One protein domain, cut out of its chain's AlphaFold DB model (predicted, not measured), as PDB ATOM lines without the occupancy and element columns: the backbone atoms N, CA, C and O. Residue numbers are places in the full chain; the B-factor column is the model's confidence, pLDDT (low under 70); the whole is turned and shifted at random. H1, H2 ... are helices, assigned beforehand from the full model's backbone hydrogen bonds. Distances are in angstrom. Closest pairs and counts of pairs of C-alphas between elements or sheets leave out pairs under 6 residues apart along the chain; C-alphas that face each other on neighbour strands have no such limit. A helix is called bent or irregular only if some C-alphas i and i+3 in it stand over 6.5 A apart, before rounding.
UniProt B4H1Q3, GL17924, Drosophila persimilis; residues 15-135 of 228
ATOM      1  N   ARG A  15     -29.919  17.754  24.417       53.03
ATOM      2  CA  ARG A  15     -30.518  17.457  23.108       53.03
ATOM      3  C   ARG A  15     -30.141  18.474  22.032       53.03
ATOM      4  O   ARG A  15     -30.078  18.069  20.879       53.03
ATOM      5  N   THR A  16     -29.866  19.732  22.380       61.38
ATOM      6  CA  THR A  16     -29.563  20.771  21.379       61.38
ATOM      7  C   THR A  16     -28.175  20.569  20.782       61.38
ATOM      8  O   THR A  16     -28.062  20.447  19.572       61.38
ATOM      9  N   LEU A  17     -27.141  20.390  21.614       68.69
ATOM     10  CA  LEU A  17     -25.778  20.088  21.148       68.69
ATOM     11  C   LEU A  17     -25.717  18.803  20.317       68.69
ATOM     12  O   LEU A  17     -24.982  18.726  19.340       68.69
ATOM     13  N   ASN A  18     -26.506  17.792  20.692       67.88
ATOM     14  CA  ASN A  18     -26.530  16.534  19.958       67.88
ATOM     15  C   ASN A  18     -27.205  16.662  18.586       67.88
ATOM     16  O   ASN A  18     -26.809  15.938  17.686       67.88
ATOM     17  N   GLY A  19     -28.191  17.556  18.441       66.06
ATOM     18  CA  GLY A  19     -28.799  17.887  17.147       66.06
ATOM     19  C   GLY A  19     -27.929  18.825  16.305       66.06
ATOM     20  O   GLY A  19     -27.875  18.683  15.093       66.06
ATOM     21  N   LEU A  20     -27.171  19.730  16.934       70.25
ATOM     22  CA  LEU A  20     -26.190  20.570  16.233       70.25
ATOM     23  C   LEU A  20     -25.063  19.743  15.606       70.25
ATOM     24  O   LEU A  20     -24.551  20.108  14.557       70.25
ATOM     25  N   ALA A  21     -24.711  18.612  16.216       67.44
ATOM     26  CA  ALA A  21     -23.708  17.702  15.677       67.44
ATOM     27  C   ALA A  21     -24.164  16.946  14.408       67.44
ATOM     28  O   ALA A  21     -23.343  16.269  13.795       67.44
ATOM     29  N   GLU A  22     -25.433  17.073  13.996       67.81
ATOM     30  CA  GLU A  22     -25.937  16.563  12.711       67.81
ATOM     31  C   GLU A  22     -25.641  17.534  11.548       67.81
ATOM     32  O   GLU A  22     -25.696  17.141  10.382       67.81
ATOM     33  N   LEU A  23     -25.316  18.799  11.848       67.19
ATOM     34  CA  LEU A  23     -25.037  19.836  10.856       67.19
ATOM     35  C   LEU A  23     -23.545  19.839  10.495       67.19
ATOM     36  O   LEU A  23     -22.690  20.181  11.312       67.19
ATOM     37  N   GLN A  24     -23.235  19.483   9.248       69.75
ATOM     38  CA  GLN A  24     -21.872  19.535   8.716       69.75
ATOM     39  C   GLN A  24     -21.478  20.986   8.389       69.75
ATOM     40  O   GLN A  24     -22.271  21.718   7.799       69.75
ATOM     41  N   GLY A  25     -20.249  21.399   8.724       66.88
ATOM     42  CA  GLY A  25     -19.704  22.708   8.328       66.88
ATOM     43  C   GLY A  25     -20.050  23.879   9.255       66.88
ATOM     44  O   GLY A  25     -20.030  25.034   8.827       66.88
ATOM     45  N   LEU A  26     -20.384  23.613  10.519       74.31
ATOM     46  CA  LEU A  26     -20.772  24.644  11.481       74.31
ATOM     47  C   LEU A  26     -19.535  25.415  11.979       74.31
ATOM     48  O   LEU A  26     -18.838  24.975  12.887       74.31
ATOM     49  N   GLY A  27     -19.250  26.567  11.362       70.75
ATOM     50  CA  GLY A  27     -18.015  27.329  11.602       70.75
ATOM     51  C   GLY A  27     -17.981  28.157  12.893       70.75
ATOM     52  O   GLY A  27     -16.910  28.340  13.472       70.75
ATOM     53  N   SER A  28     -19.128  28.644  13.368       80.25
ATOM     54  CA  SER A  28     -19.233  29.437  14.599       80.25
ATOM     55  C   SER A  28     -20.515  29.089  15.347       80.25
ATOM     56  O   SER A  28     -21.571  28.939  14.731       80.25
ATOM     57  N   LEU A  29     -20.419  28.945  16.669       82.38
ATOM     58  CA  LEU A  29     -21.544  28.647  17.547       82.38
ATOM     59  C   LEU A  29     -21.595  29.647  18.701       82.38
ATOM     60  O   LEU A  29     -20.638  29.783  19.459       82.38
ATOM     61  N   LEU A  30     -22.742  30.298  18.879       79.88
ATOM     62  CA  LEU A  30     -23.005  31.172  20.017       79.88
ATOM     63  C   LEU A  30     -24.178  30.606  20.818       79.88
ATOM     64  O   LEU A  30     -25.286  30.465  20.306       79.88
ATOM     65  N   ILE A  31     -23.908  30.245  22.069       79.94
ATOM     66  CA  ILE A  31     -24.888  29.769  23.041       79.94
ATOM     67  C   ILE A  31     -24.963  30.807  24.154       79.94
ATOM     68  O   ILE A  31     -24.029  30.937  24.951       79.94
ATOM     69  N   ASP A  32     -26.084  31.522  24.199       75.81
ATOM     70  CA  ASP A  32     -26.374  32.484  25.259       75.81
ATOM     71  C   ASP A  32     -26.573  31.772  26.607       75.81
ATOM     72  O   ASP A  32     -27.097  30.653  26.663       75.81
ATOM     73  N   ALA A  33     -26.132  32.411  27.690       68.12
ATOM     74  CA  ALA A  33     -26.318  31.940  29.053       68.12
ATOM     75  C   ALA A  33     -27.775  32.083  29.515       68.12
ATOM     76  O   ALA A  33     -28.235  31.264  30.313       68.12
ATOM     77  N   GLU A  34     -28.519  33.053  28.980       67.12
ATOM     78  CA  GLU A  34     -29.941  33.215  29.275       67.12
ATOM     79  C   GLU A  34     -30.780  32.140  28.560       67.12
ATOM     80  O   GLU A  34     -30.765  31.990  27.340       67.12
ATOM     81  N   GLY A  35     -31.506  31.329  29.337       66.06
ATOM     82  CA  GLY A  35     -32.435  30.316  28.819       66.06
ATOM     83  C   GLY A  35     -31.824  28.958  28.431       66.06
ATOM     84  O   GLY A  35     -32.575  28.011  28.190       66.06
ATOM     85  N   ASN A  36     -30.494  28.797  28.438       69.25
ATOM     86  CA  ASN A  36     -29.833  27.526  28.115       69.25
ATOM     87  C   ASN A  36     -29.222  26.847  29.347       69.25
ATOM     88  O   ASN A  36     -28.053  27.036  29.648       69.25
ATOM     89  N   GLY A  37     -29.932  25.911  29.986       70.69
ATOM     90  CA  GLY A  37     -29.404  25.139  31.134       70.69
ATOM     91  C   GLY A  37     -28.158  24.263  30.863       70.69
ATOM     92  O   GLY A  37     -27.693  23.540  31.739       70.69
ATOM     93  N   ILE A  38     -27.615  24.284  29.641       73.00
ATOM     94  CA  ILE A  38     -26.324  23.672  29.289       73.00
ATOM     95  C   ILE A  38     -25.171  24.510  29.818       73.00
ATOM     96  O   ILE A  38     -24.188  23.941  30.283       73.00
ATOM     97  N   THR A  39     -25.305  25.838  29.762       71.75
ATOM     98  CA  THR A  39     -24.262  26.775  30.190       71.75
ATOM     99  C   THR A  39     -24.007  26.680  31.695       71.75
ATOM    100  O   THR A  39     -22.898  26.947  32.142       71.75
ATOM    101  N   ALA A  40     -24.984  26.171  32.456       73.25
ATOM    102  CA  ALA A  40     -24.865  25.861  33.879       73.25
ATOM    103  C   ALA A  40     -23.926  24.674  34.201       73.25
ATOM    104  O   ALA A  40     -23.586  24.460  35.363       73.25
ATOM    105  N   LYS A  41     -23.501  23.870  33.214       78.00
ATOM    106  CA  LYS A  41     -22.617  22.710  33.438       78.00
ATOM    107  C   LYS A  41     -21.154  23.065  33.196       78.00
ATOM    108  O   LYS A  41     -20.785  23.292  32.057       78.00
ATOM    109  N   ALA A  42     -20.287  22.965  34.199       72.75
ATOM    110  CA  ALA A  42     -18.876  23.374  34.094       72.75
ATOM    111  C   ALA A  42     -18.103  22.838  32.860       72.75
ATOM    112  O   ALA A  42     -17.262  23.540  32.311       72.75
ATOM    113  N   SER A  43     -18.405  21.625  32.379       79.88
ATOM    114  CA  SER A  43     -17.703  20.992  31.250       79.88
ATOM    115  C   SER A  43     -18.429  21.096  29.897       79.88
ATOM    116  O   SER A  43     -18.102  20.362  28.962       79.88
ATOM    117  N   TRP A  44     -19.447  21.954  29.766       84.94
ATOM    118  CA  TRP A  44     -20.266  22.013  28.550       84.94
ATOM    119  C   TRP A  44     -19.478  22.457  27.315       84.94
ATOM    120  O   TRP A  44     -19.684  21.905  26.233       84.94
ATOM    121  N   ARG A  45     -18.554  23.410  27.487       85.56
ATOM    122  CA  ARG A  45     -17.688  23.922  26.418       85.56
ATOM    123  C   ARG A  45     -16.784  22.821  25.877       85.56
ATOM    124  O   ARG A  45     -16.791  22.573  24.677       85.56
ATOM    125  N   ALA A  46     -16.075  22.114  26.759       85.00
ATOM    126  CA  ALA A  46     -15.206  21.002  26.372       85.00
ATOM    127  C   ALA A  46     -15.986  19.909  25.622       85.00
ATOM    128  O   ALA A  46     -15.530  19.401  24.601       85.00
ATOM    129  N   TYR A  47     -17.202  19.595  26.077       84.06
ATOM    130  CA  TYR A  47     -18.068  18.637  25.395       84.06
ATOM    131  C   TYR A  47     -18.546  19.134  24.020       84.06
ATOM    132  O   TYR A  47     -18.570  18.360  23.065       84.06
ATOM    133  N   ALA A  48     -18.900  20.415  23.887       83.69
ATOM    134  CA  ALA A  48     -19.280  21.010  22.606       83.69
ATOM    135  C   ALA A  48     -18.110  20.993  21.610       83.69
ATOM    136  O   ALA A  48     -18.294  20.574  20.469       83.69
ATOM    137  N   ILE A  49     -16.904  21.345  22.063       86.94
ATOM    138  CA  ILE A  49     -15.674  21.278  21.264       86.94
ATOM    139  C   ILE A  49     -15.410  19.838  20.825       86.94
ATOM    140  O   ILE A  49     -15.255  19.586  19.634       86.94
ATOM    141  N   TYR A  50     -15.442  18.869  21.744       85.94
ATOM    142  CA  TYR A  50     -15.279  17.453  21.405       85.94
ATOM    143  C   TYR A  50     -16.266  16.995  20.324       85.94
ATOM    144  O   TYR A  50     -15.878  16.279  19.402       85.94
ATOM    145  N   ARG A  51     -17.532  17.416  20.409       80.88
ATOM    146  CA  ARG A  51     -18.608  16.952  19.523       80.88
ATOM    147  C   ARG A  51     -18.715  17.676  18.187       80.88
ATOM    148  O   ARG A  51     -19.313  17.104  17.287       80.88
ATOM    149  N   LEU A  52     -18.217  18.902  18.074       81.94
ATOM    150  CA  LEU A  52     -18.410  19.750  16.892       81.94
ATOM    151  C   LEU A  52     -17.096  20.066  16.165       81.94
ATOM    152  O   LEU A  52     -17.133  20.518  15.023       81.94
ATOM    153  N   SER A  53     -15.935  19.807  16.782       81.56
ATOM    154  CA  SER A  53     -14.631  20.106  16.175       81.56
ATOM    155  C   SER A  53     -14.397  19.380  14.853       81.56
ATOM    156  O   SER A  53     -13.800  19.953  13.947       81.56
ATOM    157  N   HIS A  54     -14.920  18.159  14.686       77.19
ATOM    158  CA  HIS A  54     -14.766  17.411  13.433       77.19
ATOM    159  C   HIS A  54     -15.594  17.976  12.273       77.19
ATOM    160  O   HIS A  54     -15.303  17.657  11.125       77.19
ATOM    161  N   TRP A  55     -16.577  18.839  12.549       75.19
ATOM    162  CA  TRP A  55     -17.366  19.542  11.532       75.19
ATOM    163  C   TRP A  55     -16.822  20.928  11.175       75.19
ATOM    164  O   TRP A  55     -17.447  21.640  10.389       75.19
ATOM    165  N   GLY A  56     -15.661  21.310  11.715       74.00
ATOM    166  CA  GLY A  56     -15.005  22.576  11.393       74.00
ATOM    167  C   GLY A  56     -15.416  23.749  12.284       74.00
ATOM    168  O   GLY A  56     -15.365  24.891  11.827       74.00
ATOM    169  N   LEU A  57     -15.801  23.490  13.538       81.12
ATOM    170  CA  LEU A  57     -16.051  24.539  14.531       81.12
ATOM    171  C   LEU A  57     -14.773  25.355  14.789       81.12
ATOM    172  O   LEU A  57     -13.805  24.827  15.333       81.12
ATOM    173  N   LYS A  58     -14.789  26.644  14.433       82.94
ATOM    174  CA  LYS A  58     -13.667  27.579  14.635       82.94
ATOM    175  C   LYS A  58     -13.885  28.523  15.810       82.94
ATOM    176  O   LYS A  58     -12.924  28.935  16.447       82.94
ATOM    177  N   GLN A  59     -15.136  28.877  16.094       84.69
ATOM    178  CA  GLN A  59     -15.477  29.838  17.143       84.69
ATOM    179  C   GLN A  59     -16.630  29.329  18.006       84.69
ATOM    180  O   GLN A  59     -17.639  28.846  17.491       84.69
ATOM    181  N   LEU A  60     -16.491  29.465  19.324       84.81
ATOM    182  CA  LEU A  60     -17.530  29.138  20.294       84.81
ATOM    183  C   LEU A  60     -17.663  30.259  21.332       84.81
ATOM    184  O   LEU A  60     -16.708  30.561  22.048       84.81
ATOM    185  N   ASN A  61     -18.850  30.870  21.413       82.62
ATOM    186  CA  ASN A  61     -19.157  32.046  22.241       82.62
ATOM    187  C   ASN A  61     -18.180  33.219  22.030       82.62
ATOM    188  O   ASN A  61     -17.761  33.867  22.985       82.62
ATOM    189  N   GLY A  62     -17.779  33.466  20.779       76.44
ATOM    190  CA  GLY A  62     -16.828  34.530  20.433       76.44
ATOM    191  C   GLY A  62     -15.368  34.234  20.801       76.44
ATOM    192  O   GLY A  62     -14.503  35.053  20.516       76.44
ATOM    193  N   GLN A  63     -15.076  33.070  21.391       83.12
ATOM    194  CA  GLN A  63     -13.714  32.588  21.617       83.12
ATOM    195  C   GLN A  63     -13.311  31.612  20.514       83.12
ATOM    196  O   GLN A  63     -14.074  30.701  20.177       83.12
ATOM    197  N   GLU A  64     -12.105  31.774  19.979       85.81
ATOM    198  CA  GLU A  64     -11.540  30.828  19.020       85.81
ATOM    199  C   GLU A  64     -11.300  29.471  19.685       85.81
ATOM    200  O   GLU A  64     -10.850  29.382  20.828       85.81
ATOM    201  N   VAL A  65     -11.651  28.405  18.970       85.88
ATOM    202  CA  VAL A  65     -11.401  27.030  19.397       85.88
ATOM    203  C   VAL A  65      -9.977  26.684  18.980       85.88
ATOM    204  O   VAL A  65      -9.691  26.536  17.792       85.88
ATOM    205  N   THR A  66      -9.075  26.586  19.954       87.44
ATOM    206  CA  THR A  66      -7.667  26.262  19.689       87.44
ATOM    207  C   THR A  66      -7.464  24.760  19.509       87.44
ATOM    208  O   THR A  66      -8.209  23.941  20.050       87.44
ATOM    209  N   GLU A  67      -6.419  24.374  18.774       84.62
ATOM    210  CA  GLU A  67      -6.072  22.960  18.578       84.62
ATOM    211  C   GLU A  67      -5.760  22.258  19.911       84.62
ATOM    212  O   GLU A  67      -6.219  21.143  20.141       84.62
ATOM    213  N   ALA A  68      -5.123  22.963  20.854       86.38
ATOM    214  CA  ALA A  68      -4.888  22.472  22.211       86.38
ATOM    215  C   ALA A  68      -6.195  22.180  22.979       86.38
ATOM    216  O   ALA A  68      -6.291  21.171  23.678       86.38
ATOM    217  N   GLU A  69      -7.229  23.020  22.832       86.31
ATOM    218  CA  GLU A  69      -8.554  22.751  23.413       86.31
ATOM    219  C   GLU A  69      -9.217  21.527  22.771       86.31
ATOM    220  O   GLU A  69      -9.855  20.731  23.465       86.31
ATOM    221  N   VAL A  70      -9.054  21.347  21.456       86.88
ATOM    222  CA  VAL A  70      -9.571  20.178  20.733       86.88
ATOM    223  C   VAL A  70      -8.873  18.902  21.190       86.88
ATOM    224  O   VAL A  70      -9.545  17.901  21.441       86.88
ATOM    225  N   GLU A  71      -7.551  18.922  21.340       86.94
ATOM    226  CA  GLU A  71      -6.774  17.791  21.845       86.94
ATOM    227  C   GLU A  71      -7.144  17.446  23.287       86.94
ATOM    228  O   GLU A  71      -7.435  16.282  23.574       86.94
ATOM    229  N   ALA A  72      -7.233  18.439  24.175       86.75
ATOM    230  CA  ALA A  72      -7.637  18.237  25.565       86.75
ATOM    231  C   ALA A  72      -9.058  17.658  25.669       86.75
ATOM    232  O   ALA A  72      -9.304  16.720  26.432       86.75
ATOM    233  N   ALA A  73      -9.994  18.162  24.860       86.50
ATOM    234  CA  ALA A  73     -11.359  17.651  24.806       86.50
ATOM    235  C   ALA A  73     -11.421  16.225  24.226       86.50
ATOM    236  O   ALA A  73     -12.149  15.376  24.743       86.50
ATOM    237  N   ASN A  74     -10.637  15.930  23.186       86.38
ATOM    238  CA  ASN A  74     -10.523  14.585  22.623       86.38
ATOM    239  C   ASN A  74      -9.924  13.600  23.629       86.38
ATOM    240  O   ASN A  74     -10.442  12.496  23.744       86.38
ATOM    241  N   ALA A  75      -8.896  13.991  24.381       86.31
ATOM    242  CA  ALA A  75      -8.296  13.157  25.419       86.31
ATOM    243  C   ALA A  75      -9.279  12.887  26.569       86.31
ATOM    244  O   ALA A  75      -9.426  11.744  26.998       86.31
ATOM    245  N   MET A  76     -10.012  13.913  27.015       85.81
ATOM    246  CA  MET A  76     -10.996  13.792  28.095       85.81
ATOM    247  C   MET A  76     -12.157  12.850  27.739       85.81
ATOM    248  O   MET A  76     -12.643  12.121  28.603       85.81
ATOM    249  N   TYR A  77     -12.602  12.847  26.478       84.38
ATOM    250  CA  TYR A  77     -13.778  12.087  26.036       84.38
ATOM    251  C   TYR A  77     -13.461  10.901  25.109       84.38
ATOM    252  O   TYR A  77     -14.390  10.261  24.615       84.38
ATOM    253  N   ALA A  78     -12.185  10.550  24.909       82.50
ATOM    254  CA  ALA A  78     -11.762   9.432  24.054       82.50
ATOM    255  C   ALA A  78     -12.450   8.111  24.430       82.50
ATOM    256  O   ALA A  78     -12.955   7.398  23.560       82.50
ATOM    257  N   GLY A  79     -12.567   7.844  25.736       81.62
ATOM    258  CA  GLY A  79     -13.212   6.635  26.247       81.62
ATOM    259  C   GLY A  79     -14.682   6.497  25.841       81.62
ATOM    260  O   GLY A  79     -15.160   5.379  25.684       81.62
ATOM    261  N   LEU A  80     -15.399   7.604  25.602       80.25
ATOM    262  CA  LEU A  80     -16.785   7.548  25.125       80.25
ATOM    263  C   LEU A  80     -16.855   7.055  23.679       80.25
ATOM    264  O   LEU A  80     -17.664   6.181  23.374       80.25
ATOM    265  N   SER A  81     -16.004   7.591  22.800       81.88
ATOM    266  CA  SER A  81     -15.928   7.146  21.404       81.88
ATOM    267  C   SER A  81     -15.496   5.686  21.291       81.88
ATOM    268  O   SER A  81     -16.111   4.938  20.531       81.88
ATOM    269  N   ASP A  82     -14.495   5.267  22.066       81.94
ATOM    270  CA  ASP A  82     -13.967   3.900  22.010       81.94
ATOM    271  C   ASP A  82     -14.991   2.882  22.535       81.94
ATOM    272  O   ASP A  82     -15.253   1.863  21.891       81.94
ATOM    273  N   LEU A  83     -15.661   3.198  23.647       80.06
ATOM    274  CA  LEU A  83     -16.709   2.357  24.222       80.06
ATOM    275  C   LEU A  83     -17.881   2.156  23.255       80.06
ATOM    276  O   LEU A  83     -18.373   1.037  23.082       80.06
ATOM    277  N   VAL A  84     -18.338   3.229  22.602       80.62
ATOM    278  CA  VAL A  84     -19.421   3.136  21.615       80.62
ATOM    279  C   VAL A  84     -18.997   2.267  20.443       80.62
ATOM    280  O   VAL A  84     -19.759   1.396  20.032       80.62
ATOM    281  N   LEU A  85     -17.772   2.428  19.954       79.94
ATOM    282  CA  LEU A  85     -17.288   1.658  18.818       79.94
ATOM    283  C   LEU A  85     -17.155   0.159  19.124       79.94
ATOM    284  O   LEU A  85     -17.492  -0.675  18.281       79.94
ATOM    285  N   TRP A  86     -16.741  -0.198  20.341       78.44
ATOM    286  CA  TRP A  86     -16.703  -1.592  20.793       78.44
ATOM    287  C   TRP A  86     -18.098  -2.178  21.008       78.44
ATOM    288  O   TRP A  86     -18.359  -3.310  20.595       78.44
ATOM    289  N   SER A  87     -19.008  -1.401  21.595       76.69
ATOM    290  CA  SER A  87     -20.379  -1.842  21.885       76.69
ATOM    291  C   SER A  87     -21.302  -1.890  20.658       76.69
ATOM    292  O   SER A  87     -22.341  -2.549  20.692       76.69
ATOM    293  N   MET A  88     -20.943  -1.220  19.561       73.56
ATOM    294  CA  MET A  88     -21.784  -1.132  18.369       73.56
ATOM    295  C   MET A  88     -21.667  -2.389  17.488       73.56
ATOM    296  O   MET A  88     -20.554  -2.810  17.185       73.56
ATOM    297  N   PRO A  89     -22.772  -2.998  17.021       75.00
ATOM    298  CA  PRO A  89     -22.728  -4.095  16.051       75.00
ATOM    299  C   PRO A  89     -22.198  -3.652  14.681       75.00
ATOM    300  O   PRO A  89     -22.423  -2.523  14.256       75.00
ATOM    301  N   GLU A  90     -21.567  -4.567  13.945       73.00
ATOM    302  CA  GLU A  90     -20.996  -4.288  12.618       73.00
ATOM    303  C   GLU A  90     -22.038  -3.848  11.580       73.00
ATOM    304  O   GLU A  90     -21.815  -2.903  10.828       73.00
ATOM    305  N   VAL A  91     -23.233  -4.440  11.632       74.94
ATOM    306  CA  VAL A  91     -24.384  -4.068  10.788       74.94
ATOM    307  C   VAL A  91     -24.752  -2.581  10.926       74.94
ATOM    308  O   VAL A  91     -25.274  -1.976   9.995       74.94
ATOM    309  N   MET A  92     -24.464  -1.970  12.079       73.56
ATOM    310  CA  MET A  92     -24.755  -0.559  12.354       73.56
ATOM    311  C   MET A  92     -23.632   0.379  11.897       73.56
ATOM    312  O   MET A  92     -23.859   1.577  11.733       73.56
ATOM    313  N   LEU A  93     -22.427  -0.151  11.686       78.56
ATOM    314  CA  LEU A  93     -21.264   0.621  11.267       78.56
ATOM    315  C   LEU A  93     -21.322   0.943   9.768       78.56
ATOM    316  O   LEU A  93     -20.926   2.026   9.353       78.56
ATOM    317  N   GLN A  94     -21.886   0.050   8.959       77.50
ATOM    318  CA  GLN A  94     -21.932   0.206   7.505       77.50
ATOM    319  C   GLN A  94     -22.773   1.410   7.019       77.50
ATOM    320  O   GLN A  94     -22.266   2.180   6.203       77.50
ATOM    321  N   PRO A  95     -23.981   1.685   7.558       79.81
ATOM    322  CA  PRO A  95     -24.716   2.918   7.251       79.81
ATOM    323  C   PRO A  95     -23.987   4.198   7.687       79.81
ATOM    324  O   PRO A  95     -24.100   5.233   7.030       79.81
ATOM    325  N   LEU A  96     -23.235   4.141   8.793       78.50
ATOM    326  CA  LEU A  96     -22.420   5.262   9.269       78.50
ATOM    327  C   LEU A  96     -21.248   5.539   8.322       78.50
ATOM    328  O   LEU A  96     -21.013   6.696   7.979       78.50
ATOM    329  N   LEU A  97     -20.551   4.497   7.864       80.94
ATOM    330  CA  LEU A  97     -19.476   4.626   6.880       80.94
ATOM    331  C   LEU A  97     -19.997   5.189   5.555       80.94
ATOM    332  O   LEU A  97     -19.379   6.102   5.015       80.94
ATOM    333  N   ALA A  98     -21.162   4.735   5.084       80.31
ATOM    334  CA  ALA A  98     -21.804   5.290   3.893       80.31
ATOM    335  C   ALA A  98     -22.136   6.784   4.062       80.31
ATOM    336  O   ALA A  98     -21.836   7.597   3.189       80.31
ATOM    337  N   ARG A  99     -22.679   7.185   5.223       78.19
ATOM    338  CA  ARG A  99     -22.960   8.600   5.527       78.19
ATOM    339  C   ARG A  99     -21.697   9.463   5.532       78.19
ATOM    340  O   ARG A  99     -21.749  10.627   5.146       78.19
ATOM    341  N   LEU A 100     -20.578   8.890   5.963       77.50
ATOM    342  CA  LEU A 100     -19.273   9.548   6.002       77.50
ATOM    343  C   LEU A 100     -18.485   9.417   4.691       77.50
ATOM    344  O   LEU A 100     -17.373   9.929   4.618       77.50
ATOM    345  N   ARG A 101     -19.056   8.773   3.658       78.44
ATOM    346  CA  ARG A 101     -18.398   8.473   2.373       78.44
ATOM    347  C   ARG A 101     -17.088   7.690   2.532       78.44
ATOM    348  O   ARG A 101     -16.115   7.930   1.827       78.44
ATOM    349  N   LEU A 102     -17.070   6.773   3.495       79.19
ATOM    350  CA  LEU A 102     -15.949   5.878   3.799       79.19
ATOM    351  C   LEU A 102     -16.205   4.437   3.329       79.19
ATOM    352  O   LEU A 102     -15.352   3.571   3.516       79.19
ATOM    353  N   ASP A 103     -17.379   4.150   2.762       75.75
ATOM    354  CA  ASP A 103     -17.774   2.799   2.363       75.75
ATOM    355  C   ASP A 103     -16.928   2.269   1.201       75.75
ATOM    356  O   ASP A 103     -16.480   1.128   1.261       75.75
ATOM    357  N   GLU A 104     -16.610   3.095   0.204       73.62
ATOM    358  CA  GLU A 104     -15.727   2.730  -0.910       73.62
ATOM    359  C   GLU A 104     -14.316   2.372  -0.415       73.62
ATOM    360  O   GLU A 104     -13.738   1.358  -0.806       73.62
ATOM    361  N   THR A 105     -13.770   3.152   0.522       74.81
ATOM    362  CA  THR A 105     -12.429   2.924   1.089       74.81
ATOM    363  C   THR A 105     -12.387   1.680   1.982       74.81
ATOM    364  O   THR A 105     -11.417   0.913   1.974       74.81
ATOM    365  N   CYS A 106     -13.459   1.451   2.742       75.00
ATOM    366  CA  CYS A 106     -13.616   0.271   3.581       75.00
ATOM    367  C   CYS A 106     -13.804  -1.000   2.737       75.00
ATOM    368  O   CYS A 106     -13.132  -2.004   2.975       75.00
ATOM    369  N   THR A 107     -14.671  -0.965   1.722       74.81
ATOM    370  CA  THR A 107     -14.944  -2.109   0.832       74.81
ATOM    371  C   THR A 107     -13.731  -2.468  -0.023       74.81
ATOM    372  O   THR A 107     -13.419  -3.653  -0.165       74.81
ATOM    373  N   ALA A 108     -12.968  -1.476  -0.493       74.75
ATOM    374  CA  ALA A 108     -11.695  -1.691  -1.183       74.75
ATOM    375  C   ALA A 108     -10.663  -2.440  -0.322       74.75
ATOM    376  O   ALA A 108      -9.833  -3.181  -0.847       74.75
ATOM    377  N   SER A 109     -10.741  -2.298   1.005       75.75
ATOM    378  CA  SER A 109      -9.823  -2.961   1.933       75.75
ATOM    379  C   SER A 109     -10.131  -4.449   2.146       75.75
ATOM    380  O   SER A 109      -9.294  -5.142   2.719       75.75
ATOM    381  N   LYS A 110     -11.289  -4.957   1.682       78.75
ATOM    382  CA  LYS A 110     -11.764  -6.353   1.849       78.75
ATOM    383  C   LYS A 110     -11.829  -6.850   3.304       78.75
ATOM    384  O   LYS A 110     -11.872  -8.053   3.541       78.75
ATOM    385  N   LEU A 111     -11.826  -5.935   4.267       78.56
ATOM    386  CA  LEU A 111     -11.898  -6.235   5.697       78.56
ATOM    387  C   LEU A 111     -13.298  -5.968   6.219       78.56
ATOM    388  O   LEU A 111     -14.074  -5.226   5.609       78.56
ATOM    389  N   SER A 112     -13.586  -6.524   7.391       80.38
ATOM    390  CA  SER A 112     -14.771  -6.133   8.132       80.38
ATOM    391  C   SER A 112     -14.681  -4.636   8.514       80.38
ATOM    392  O   SER A 112     -13.590  -4.142   8.842       80.38
ATOM    393  N   PRO A 113     -15.792  -3.875   8.446       77.12
ATOM    394  CA  PRO A 113     -15.855  -2.476   8.871       77.12
ATOM    395  C   PRO A 113     -15.181  -2.181  10.216       77.12
ATOM    396  O   PRO A 113     -14.524  -1.146  10.367       77.12
ATOM    397  N   LYS A 114     -15.308  -3.088  11.191       79.50
ATOM    398  CA  LYS A 114     -14.667  -2.937  12.501       79.50
ATOM    399  C   LYS A 114     -13.153  -3.084  12.437       79.50
ATOM    400  O   LYS A 114     -12.443  -2.249  12.993       79.50
ATOM    401  N   GLU A 115     -12.655  -4.122  11.776       81.44
ATOM    402  CA  GLU A 115     -11.213  -4.377  11.671       81.44
ATOM    403  C   GLU A 115     -10.508  -3.288  10.870       81.44
ATOM    404  O   GLU A 115      -9.419  -2.852  11.244       81.44
ATOM    405  N   TRP A 116     -11.143  -2.803   9.801       84.50
ATOM    406  CA  TRP A 116     -10.621  -1.689   9.019       84.50
ATOM    407  C   TRP A 116     -10.462  -0.435   9.884       84.50
ATOM    408  O   TRP A 116      -9.402   0.189   9.884       84.50
ATOM    409  N   LEU A 117     -11.477  -0.092  10.675       82.12
ATOM    410  CA  LEU A 117     -11.475   1.119  11.496       82.12
ATOM    411  C   LEU A 117     -10.515   1.052  12.697       82.12
ATOM    412  O   LEU A 117     -10.051   2.085  13.176       82.12
ATOM    413  N   LEU A 118     -10.205  -0.152  13.187       81.00
ATOM    414  CA  LEU A 118      -9.280  -0.374  14.305       81.00
ATOM    415  C   LEU A 118      -7.799  -0.324  13.898       81.00
ATOM    416  O   LEU A 118      -6.934  -0.377  14.774       81.00
ATOM    417  N   ARG A 119      -7.491  -0.187  12.603       83.12
ATOM    418  CA  ARG A 119      -6.111  -0.033  12.130       83.12
ATOM    419  C   ARG A 119      -5.451   1.244  12.665       83.12
ATOM    420  O   ARG A 119      -6.118   2.276  12.776       83.12
ATOM    421  N   PRO A 120      -4.132   1.210  12.930       74.62
ATOM    422  CA  PRO A 120      -3.391   2.377  13.411       74.62
ATOM    423  C   PRO A 120      -3.450   3.552  12.423       74.62
ATOM    424  O   PRO A 120      -3.570   4.701  12.848       74.62
ATOM    425  N   ASP A 121      -3.478   3.257  11.122       79.44
ATOM    426  CA  ASP A 121      -3.542   4.249  10.041       79.44
ATOM    427  C   ASP A 121      -4.860   5.044  10.038       79.44
ATOM    428  O   ASP A 121      -4.918   6.176   9.563       79.44
ATOM    429  N   ASN A 122      -5.917   4.489  10.642       83.00
ATOM    430  CA  ASN A 122      -7.267   5.051  10.645       83.00
ATOM    431  C   ASN A 122      -7.613   5.776  11.957       83.00
ATOM    432  O   ASN A 122      -8.789   5.981  12.257       83.00
ATOM    433  N   LYS A 123      -6.620   6.205  12.750       79.88
ATOM    434  CA  LYS A 123      -6.839   6.861  14.056       79.88
ATOM    435  C   LYS A 123      -7.765   8.083  13.974       79.88
ATOM    436  O   LYS A 123      -8.652   8.231  14.812       79.88
ATOM    437  N   SER A 124      -7.582   8.945  12.975       80.25
ATOM    438  CA  SER A 124      -8.422  10.133  12.758       80.25
ATOM    439  C   SER A 124      -9.849   9.753  12.349       80.25
ATOM    440  O   SER A 124     -10.811  10.269  12.917       80.25
ATOM    441  N   LEU A 125      -9.993   8.783  11.443       81.44
ATOM    442  CA  LEU A 125     -11.289   8.249  11.016       81.44
ATOM    443  C   LEU A 125     -12.039   7.605  12.183       81.44
ATOM    444  O   LEU A 125     -13.225   7.857  12.364       81.44
ATOM    445  N   ARG A 126     -11.342   6.849  13.033       82.56
ATOM    446  CA  ARG A 126     -11.900   6.228  14.237       82.56
ATOM    447  C   ARG A 126     -12.481   7.259  15.198       82.56
ATOM    448  O   ARG A 126     -13.560   7.039  15.742       82.56
ATOM    449  N   LEU A 127     -11.805   8.395  15.374       80.88
ATOM    450  CA  LEU A 127     -12.305   9.491  16.207       80.88
ATOM    451  C   LEU A 127     -13.576  10.114  15.622       80.88
ATOM    452  O   LEU A 127     -14.539  10.327  16.358       80.88
ATOM    453  N   VAL A 128     -13.612  10.372  14.312       82.25
ATOM    454  CA  VAL A 128     -14.795  10.936  13.641       82.25
ATOM    455  C   VAL A 128     -15.964   9.955  13.692       82.25
ATOM    456  O   VAL A 128     -17.050  10.309  14.142       82.25
ATOM    457  N   VAL A 129     -15.736   8.695  13.322       82.12
ATOM    458  CA  VAL A 129     -16.761   7.645  13.343       82.12
ATOM    459  C   VAL A 129     -17.271   7.403  14.763       82.12
ATOM    460  O   VAL A 129     -18.478   7.291  14.957       82.12
ATOM    461  N   GLY A 130     -16.396   7.384  15.772       82.81
ATOM    462  CA  GLY A 130     -16.793   7.262  17.176       82.81
ATOM    463  C   GLY A 130     -17.682   8.421  17.640       82.81
ATOM    464  O   GLY A 130     -18.701   8.195  18.294       82.81
ATOM    465  N   LYS A 131     -17.361   9.661  17.248       82.25
ATOM    466  CA  LYS A 131     -18.177  10.853  17.551       82.25
ATOM    467  C   LYS A 131     -19.535  10.840  16.851       82.25
ATOM    468  O   LYS A 131     -20.531  11.284  17.423       82.25
ATOM    469  N   GLU A 132     -19.588  10.317  15.635       77.62
ATOM    470  CA  GLU A 132     -20.821  10.173  14.860       77.62
ATOM    471  C   GLU A 132     -21.688   9.026  15.382       77.62
ATOM    472  O   GLU A 132     -22.909   9.155  15.478       77.62
ATOM    473  N   ALA A 133     -21.066   7.939  15.836       79.12
ATOM    474  CA  ALA A 133     -21.752   6.825  16.473       79.12
ATOM    475  C   ALA A 133     -22.447   7.243  17.784       79.12
ATOM    476  O   ALA A 133     -23.516   6.724  18.094       79.12
ATOM    477  N   LEU A 134     -21.928   8.246  18.510       76.00
ATOM    478  CA  LEU A 134     -22.605   8.826  19.686       76.00
ATOM    479  C   LEU A 134     -23.969   9.451  19.352       76.00
ATOM    480  O   LEU A 134     -24.823   9.588  20.232       76.00
ATOM    481  N   GLN A 135     -24.177   9.873  18.104       70.94
ATOM    482  CA  GLN A 135     -25.449  10.433  17.645       70.94
ATOM    483  C   GLN A 135     -26.436   9.357  17.229       70.94
ATOM    484  O   GLN A 135     -27.633   9.640  17.138       70.94
TER     485      GLN A 135
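Overview. This is residues 15 to 135 of the 228 residues of the protein "GL17924" of Drosophila persimilis (UniProt B4H1Q3). Picture an elongated body of two helical lobes, with the bent helix H3 reaching from one to the other. The first lobe holds H1, H2, the arm H3a and a long looping stretch, residues 21 to 43; in the second, H7 runs across H3b and H4, with the short H5 and H6 towards the far end. The printed part has 121 residues with seven named helices, H1 to H7 in order along the chain, and no named strand: the class is all helix. It is compact, with a radius of gyration of the C-alphas of 15.4 A, and its C-alphas span 51 by 26 by 24 A.

Along the chain. Find C-alpha 15 at (-30.518, 17.457, 23.108), where H1, residues 15 to 20, begins. H2, residues 44 to 55, is 17.4 A long and irregular: C-alphas 51 and 54 are 7.2 A apart. H3, residues 67 to 87, was assigned as one helix by its hydrogen bonds but is bent, with C-alphas 76 and 79 7.7 A apart; its arms are H3a, residues 67 to 76, 14.1 A, and H3b, residues 79 to 87, 11.9 A. H4, residues 90 to 99, is 14.8 A long; H5 is residues 103 to 108 and H6 residues 113 to 117. H7, residues 120 to 133, is 19.1 A long and irregular, with C-alphas 121 and 124 8.1 A apart; it ends at C-alpha 133, (-21.752, 6.825, 16.473).

Arrangement. Start at Leu 17 of H1: its C-alpha is 6.7 A from that of Ala 48, the closest pair where H1 touches residues 48 to 52 of H2, at a shallow tilt of 31 degrees, the same way. H2 touches H3a, closest at the C-alphas of Tyr 50 and Ala 73, 5.2 A, at a steep tilt of 68 degrees, only just short of about perpendicular, opposite ways. H3a and H3b stand at a steep tilt of 54 degrees. Look next at H7, the hub, which touches three helices. Its residues 127 to 133 touch H3b, about perpendicular at 88 degrees, with the closest C-alphas, Ser 81 and Gly 130, 4.3 A apart. Its residues 129 to 133 touch H4, about perpendicular at 89 degrees, closest at the C-alphas of Leu 96 and Val 129, 7.4 A. With residues 122 to 126 it touches H6 only at the corner, closest at the C-alphas of Leu 117 and Arg 126, 5.8 A. H6 also touches H4, closest at the C-alphas of Glu 90 and Lys 114, 6.5 A. H5 is close to H4 but not clearly touching, at the C-alphas of Leu 97 and Asp 103, 5.2 A. H2 and H7 are close but not clearly touching; H1 and H7 are apart. Every O i to N i+4 pair is within hydrogen-bond range in H1, H3a, H3b, H5 and H6; in H2 6 of 8 are, in H4 4 of 6 and in H7 8 of 10.

Size, cuts and confidence. The C-alphas farthest apart, Glu 34 and Lys 110, are 51.5 A from each other. The printed part has no cut; the links H1 to H2 and H2 to H3 are long. Confidence is under 70 at residues 15 to 19, 21 to 25 and 33 to 36.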